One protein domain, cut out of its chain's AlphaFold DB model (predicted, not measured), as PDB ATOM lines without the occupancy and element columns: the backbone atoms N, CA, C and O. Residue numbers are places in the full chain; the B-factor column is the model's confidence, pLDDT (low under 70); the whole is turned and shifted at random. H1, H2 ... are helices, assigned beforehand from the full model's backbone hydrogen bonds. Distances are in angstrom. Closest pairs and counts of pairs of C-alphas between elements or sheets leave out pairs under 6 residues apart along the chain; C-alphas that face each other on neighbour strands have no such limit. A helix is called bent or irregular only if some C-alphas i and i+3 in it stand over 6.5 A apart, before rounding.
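Overview. This is residues 131 to 178 of the 440 residues of an uncharacterized protein of alpha proteobacterium AAP38 (UniProt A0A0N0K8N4). A long helix, H2, and a shorter one, H1, make a helical hairpin: the chain runs along H1, turns at residues 147 to 150 and folds back along H2. The two helices are side by side at a shallow tilt of 22 degrees, with H1 touching H2 at residues 154 to 161 of H2 alone, and the far part of H2 with the last residues, 170 to 178, sticks out beyond H1. The printed part has 48 residues with two named helices, in the order H1, H2, and no named strand; its class is all helix. It is loose, with a radius of gyration of the C-alphas of 13.3 A, and is a rod in outline, spanning 45 by 18 by 10 A.

Arrangement. The longest helix is H2, residues 151 to 176. H1, residues 134 to 146, touches it, with 4 pairs of C-alphas within 8 A. The closest C-alphas of the two helices are those of Ala 144 and Ile 154, 6.7 A apart. H2 touches H1 with residues 154 to 161 alone. Their lines stand at a shallow tilt of 22 degrees, and they run opposite ways. Their centres are 14.8 A apart. A tight link of 4 residues joins them in this hairpin. In H1 and H2 every O i to N i+4 pair is within hydrogen-bond range.

Along the chain. H2 has 26 residues and measures 36.8 A from C-alpha 151 at (329.771, 225.250, 246.793) to C-alpha 176 at (311.291, 201.147, 226.061). H1 has 13 residues and measures 18.3 A from its first to its last C-alpha; C-alpha 134 is at (329.007, 212.596, 232.867). Neither helix is bent or irregular.

Size, cuts and confidence. The two C-alphas farthest apart are those of Gly 148 and Pro 178, 45.1 A. Residues 170 to 178, of which 170 to 176 belong to H2, stand free; without them the body spans 31 by 18 by 9 A. The printed part has no cut. The mean pLDDT of the printed part is 72.8, and 18 residues are under 70, among them residues 166 to 178.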
ATOM      1  N   ARG A 131     322.850 214.413 226.702       64.88
ATOM      2  CA  ARG A 131     322.311 215.518 227.510       64.88
ATOM      3  C   ARG A 131     322.496 215.297 229.010       64.88
ATOM      4  O   ARG A 131     322.648 216.273 229.743       64.88
ATOM      5  N   TYR A 132     322.503 214.039 229.446       71.50
ATOM      6  CA  TYR A 132     322.670 213.638 230.849       71.50
ATOM      7  C   TYR A 132     323.935 212.794 231.079       71.50
ATOM      8  O   TYR A 132     324.025 212.026 232.047       71.50
ATOM      9  N   SER A 133     324.917 212.933 230.185       74.75
ATOM     10  CA  SER A 133     326.208 212.265 230.302       74.75
ATOM     11  C   SER A 133     327.054 212.867 231.428       74.75
ATOM     12  O   SER A 133     326.834 213.997 231.880       74.75
ATOM     13  N   ASN A 134     328.047 212.102 231.883       73.12
ATOM     14  CA  ASN A 134     329.007 212.596 232.867       73.12
ATOM     15  C   ASN A 134     329.856 213.735 232.288       73.12
ATOM     16  O   ASN A 134     330.153 214.680 233.015       73.12
ATOM     17  N   GLU A 135     330.190 213.702 230.990       79.44
ATOM     18  CA  GLU A 135     330.903 214.813 230.350       79.44
ATOM     19  C   GLU A 135     330.077 216.102 230.397       79.44
ATOM     20  O   GLU A 135     330.605 217.168 230.705       79.44
ATOM     21  N   ARG A 136     328.758 216.016 230.182       79.12
ATOM     22  CA  ARG A 136     327.889 217.193 230.235       79.12
ATOM     23  C   ARG A 136     327.774 217.784 231.639       79.12
ATOM     24  O   ARG A 136     327.707 219.005 231.773       79.12
ATOM     25  N   TRP A 137     327.769 216.946 232.677       84.94
ATOM     26  CA  TRP A 137     327.856 217.432 234.057       84.94
ATOM     27  C   TRP A 137     329.180 218.160 234.313       84.94
ATOM     28  O   TRP A 137     329.157 219.258 234.864       84.94
ATOM     29  N   LEU A 138     330.309 217.601 233.865       84.12
ATOM     30  CA  LEU A 138     331.622 218.235 234.010       84.12
ATOM     31  C   LEU A 138     331.667 219.610 233.327       84.12
ATOM     32  O   LEU A 138     332.116 220.574 233.932       84.12
ATOM     33  N   GLU A 139     331.082 219.758 232.137       86.00
ATOM     34  CA  GLU A 139     330.977 221.070 231.482       86.00
ATOM     35  C   GLU A 139     330.140 222.093 232.272       86.00
ATOM     36  O   GLU A 139     330.427 223.293 232.244       86.00
ATOM     37  N   ILE A 140     329.053 221.653 232.918       84.12
ATOM     38  CA  ILE A 140     328.210 222.517 233.760       84.12
ATOM     39  C   ILE A 140     328.987 222.922 235.014       84.12
ATOM     40  O   ILE A 140     328.972 224.098 235.384       84.12
ATOM     41  N   TYR A 141     329.686 221.967 235.621       86.19
ATOM     42  CA  TYR A 141     330.527 222.166 236.792       86.19
ATOM     43  C   TYR A 141     331.671 223.148 236.513       86.19
ATOM     44  O   TYR A 141     331.789 224.150 237.215       86.19
ATOM     45  N   ASP A 142     332.429 222.955 235.434       90.38
ATOM     46  CA  ASP A 142     333.534 223.842 235.049       90.38
ATOM     47  C   ASP A 142     333.043 225.277 234.807       90.38
ATOM     48  O   ASP A 142     333.674 226.251 235.219       90.38
ATOM     49  N   LYS A 143     331.863 225.436 234.192       90.69
ATOM     50  CA  LYS A 143     331.228 226.753 234.005       90.69
ATOM     51  C   LYS A 143     330.769 227.375 235.317       90.69
ATOM     52  O   LYS A 143     330.806 228.599 235.441       90.69
ATOM     53  N   ALA A 144     330.291 226.569 236.259       83.94
ATOM     54  CA  ALA A 144     329.884 227.040 237.573       83.94
ATOM     55  C   ALA A 144     331.097 227.520 238.383       83.94
ATOM     56  O   ALA A 144     331.071 228.626 238.927       83.94
ATOM     57  N   GLN A 145     332.192 226.754 238.353       88.31
ATOM     58  CA  GLN A 145     333.467 227.133 238.961       88.31
ATOM     59  C   GLN A 145     334.063 228.391 238.323       88.31
ATOM     60  O   GLN A 145     334.452 229.313 239.035       88.31
ATOM     61  N   ALA A 146     334.065 228.492 236.990       91.69
ATOM     62  CA  ALA A 146     334.560 229.675 236.281       91.69
ATOM     63  C   ALA A 146     333.764 230.955 236.604       91.69
ATOM     64  O   ALA A 146     334.286 232.060 236.473       91.69
ATOM     65  N   LYS A 147     332.504 230.817 237.034       91.12
ATOM     66  CA  LYS A 147     331.655 231.924 237.501       91.12
ATOM     67  C   LYS A 147     331.817 232.237 238.990       91.12
ATOM     68  O   LYS A 147     331.170 233.163 239.469       91.12
ATOM     69  N   GLY A 148     332.649 231.484 239.710       92.69
ATOM     70  CA  GLY A 148     332.849 231.651 241.147       92.69
ATOM     71  C   GLY A 148     331.599 231.344 241.969       92.69
ATOM     72  O   GLY A 148     331.402 231.963 243.012       92.69
ATOM     73  N   LEU A 149     330.732 230.440 241.491       90.75
ATOM     74  CA  LEU A 149     329.566 230.024 242.268       90.75
ATOM     75  C   LEU A 149     330.019 229.346 243.572       90.75
ATOM     76  O   LEU A 149     330.963 228.553 243.545       90.75
ATOM     77  N   PRO A 150     329.374 229.646 244.712       87.00
ATOM     78  CA  PRO A 150     329.713 229.021 245.982       87.00
ATOM     79  C   PRO A 150     329.282 227.546 245.991       87.00
ATOM     80  O   PRO A 150     328.290 227.179 245.360       87.00
ATOM     81  N   GLU A 151     329.991 226.708 246.753       83.94
ATOM     82  CA  GLU A 151     329.771 225.250 246.793       83.94
ATOM     83  C   GLU A 151     328.298 224.831 247.008       83.94
ATOM     84  O   GLU A 151     327.820 223.980 246.260       83.94
ATOM     85  N   PRO A 152     327.508 225.472 247.901       82.62
ATOM     86  CA  PRO A 152     326.095 225.120 248.074       82.62
ATOM     87  C   PRO A 152     325.242 225.293 246.807       82.62
ATOM     88  O   PRO A 152     324.249 224.595 246.610       82.62
ATOM     89  N   GLU A 153     325.609 226.231 245.934       74.31
ATOM     90  CA  GLU A 153     324.898 226.484 244.681       74.31
ATOM     91  C   GLU A 153     325.318 225.490 243.589       74.31
ATOM     92  O   GLU A 153     324.486 225.051 242.793       74.31
ATOM     93  N   ILE A 154     326.578 225.045 243.612       77.44
ATOM     94  CA  ILE A 154     327.071 223.939 242.782       77.44
ATOM     95  C   ILE A 154     326.393 222.619 243.177       77.44
ATOM     96  O   ILE A 154     325.964 221.864 242.301       77.44
ATOM     97  N   ASP A 155     326.230 222.360 244.474       70.00
ATOM     98  CA  ASP A 155     325.523 221.180 244.983       70.00
ATOM     99  C   ASP A 155     324.044 221.185 244.591       70.00
ATOM    100  O   ASP A 155     323.507 220.161 244.159       70.00
ATOM    101  N   ARG A 156     323.389 222.351 244.642       74.69
ATOM    102  CA  ARG A 156     322.025 222.506 244.128       74.69
ATOM    103  C   ARG A 156     321.942 222.174 242.635       74.69
ATOM    104  O   ARG A 156     321.056 221.421 242.233       74.69
ATOM    105  N   LEU A 157     322.863 222.686 241.816       74.94
ATOM    106  CA  LEU A 157     322.918 222.373 240.381       74.94
ATOM    107  C   LEU A 157     323.162 220.877 240.127       74.94
ATOM    108  O   LEU A 157     322.569 220.307 239.210       74.94
ATOM    109  N   ARG A 158     323.993 220.226 240.951       82.44
ATOM    110  CA  ARG A 158     324.229 218.774 240.899       82.44
ATOM    111  C   ARG A 158     322.946 218.002 241.180       82.44
ATOM    112  O   ARG A 158     322.610 217.086 240.431       82.44
ATOM    113  N   PHE A 159     322.218 218.395 242.222       67.25
ATOM    114  CA  PHE A 159     320.946 217.785 242.599       67.25
ATOM    115  C   PHE A 159     319.881 217.944 241.503       67.25
ATOM    116  O   PHE A 159     319.225 216.970 241.127       67.25
ATOM    117  N   GLU A 160     319.737 219.148 240.942       69.81
ATOM    118  CA  GLU A 160     318.805 219.419 239.839       69.81
ATOM    119  C   GLU A 160     319.161 218.586 238.592       69.81
ATOM    120  O   GLU A 160     318.280 217.973 237.983       69.81
ATOM    121  N   PHE A 161     320.451 218.478 238.251       76.12
ATOM    122  CA  PHE A 161     320.927 217.662 237.128       76.12
ATOM    123  C   PHE A 161     320.664 216.163 237.335       76.12
ATOM    124  O   PHE A 161     320.161 215.495 236.431       76.12
ATOM    125  N   GLN A 162     320.964 215.628 238.522       73.94
ATOM    126  CA  GLN A 162     320.714 214.221 238.858       73.94
ATOM    127  C   GLN A 162     319.219 213.891 238.874       73.94
ATOM    128  O   GLN A 162     318.820 212.834 238.385       73.94
ATOM    129  N   THR A 163     318.388 214.810 239.370       62.62
ATOM    130  CA  THR A 163     316.926 214.667 239.355       62.62
ATOM    131  C   THR A 163     316.402 214.612 237.923       62.62
ATOM    132  O   THR A 163     315.703 213.667 237.567       62.62
ATOM    133  N   ALA A 164     316.815 215.550 237.066       65.62
ATOM    134  CA  ALA A 164     316.409 215.572 235.662       65.62
ATOM    135  C   ALA A 164     316.891 214.331 234.886       65.62
ATOM    136  O   ALA A 164     316.142 213.780 234.078       65.62
ATOM    137  N   LYS A 165     318.113 213.853 235.165       76.00
ATOM    138  CA  LYS A 165     318.645 212.599 234.612       76.00
ATOM    139  C   LYS A 165     317.784 211.404 235.014       76.00
ATOM    140  O   LYS A 165     317.381 210.632 234.150       76.00
ATOM    141  N   ARG A 166     317.464 211.276 236.303       66.50
ATOM    142  CA  ARG A 166     316.624 210.195 236.834       66.50
ATOM    143  C   ARG A 166     315.217 210.224 236.238       66.50
ATOM    144  O   ARG A 166     314.702 209.183 235.838       66.50
ATOM    145  N   ASP A 167     314.597 211.398 236.157       61.81
ATOM    146  CA  ASP A 167     313.256 211.554 235.587       61.81
ATOM    147  C   ASP A 167     313.245 211.183 234.098       61.81
ATOM    148  O   ASP A 167     312.334 210.495 233.630       61.81
ATOM    149  N   HIS A 168     314.300 211.557 233.371       63.03
ATOM    150  CA  HIS A 168     314.503 211.151 231.986       63.03
ATOM    151  C   HIS A 168     314.699 209.632 231.855       63.03
ATOM    152  O   HIS A 168     313.996 209.001 231.069       63.03
ATOM    153  N   GLU A 169     315.573 209.016 232.654       62.00
ATOM    154  CA  GLU A 169     315.794 207.561 232.678       62.00
ATOM    155  C   GLU A 169     314.511 206.783 233.018       62.00
ATOM    156  O   GLU A 169     314.236 205.739 232.421       62.00
ATOM    157  N   ASN A 170     313.680 207.304 233.923       55.53
ATOM    158  CA  ASN A 170     312.388 206.718 234.277       55.53
ATOM    159  C   ASN A 170     311.363 206.839 233.144       55.53
ATOM    160  O   ASN A 170     310.722 205.844 232.796       55.53
ATOM    161  N   ALA A 171     311.235 208.015 232.526       54.72
ATOM    162  CA  ALA A 171     310.384 208.204 231.351       54.72
ATOM    163  C   ALA A 171     310.805 207.265 230.208       54.72
ATOM    164  O   ALA A 171     309.979 206.591 229.596       54.72
ATOM    165  N   VAL A 172     312.111 207.138 229.987       55.53
ATOM    166  CA  VAL A 172     312.724 206.224 229.018       55.53
ATOM    167  C   VAL A 172     312.423 204.762 229.350       55.53
ATOM    168  O   VAL A 172     312.025 203.993 228.474       55.53
ATOM    169  N   ARG A 173     312.559 204.352 230.613       54.88
ATOM    170  CA  ARG A 173     312.260 202.984 231.062       54.88
ATOM    171  C   ARG A 173     310.798 202.611 230.825       54.88
ATOM    172  O   ARG A 173     310.525 201.471 230.441       54.88
ATOM    173  N   LEU A 174     309.883 203.557 231.035       51.34
ATOM    174  CA  LEU A 174     308.454 203.393 230.762       51.34
ATOM    175  C   LEU A 174     308.171 203.247 229.259       51.34
ATOM    176  O   LEU A 174     307.319 202.449 228.875       51.34
ATOM    177  N   LEU A 175     308.920 203.953 228.408       50.06
ATOM    178  CA  LEU A 175     308.741 203.935 226.954       50.06
ATOM    179  C   LEU A 175     309.384 202.722 226.252       50.06
ATOM    180  O   LEU A 175     308.817 202.197 225.296       50.06
ATOM    181  N   LEU A 176     310.548 202.245 226.709       46.94
ATOM    182  CA  LEU A 176     311.291 201.147 226.061       46.94
ATOM    183  C   LEU A 176     310.753 199.748 226.388       46.94
ATOM    184  O   LEU A 176     311.013 198.791 225.654       46.94
ATOM    185  N   ASN A 177     309.990 199.614 227.474       43.91
ATOM    186  CA  ASN A 177     309.417 198.346 227.924       43.91
ATOM    187  C   ASN A 177     307.879 198.382 228.021       43.91
ATOM    188  O   ASN A 177     307.333 198.054 229.074       43.91
ATOM    189  N   PRO A 178     307.144 198.648 226.921       41.75
ATOM    190  CA  PRO A 178     305.677 198.621 226.932       41.75
ATOM    191  C   PRO A 178     305.102 197.201 227.139       41.75
ATOM    192  O   PRO A 178     303.893 197.028 227.289       41.75
TER     193      PRO A 178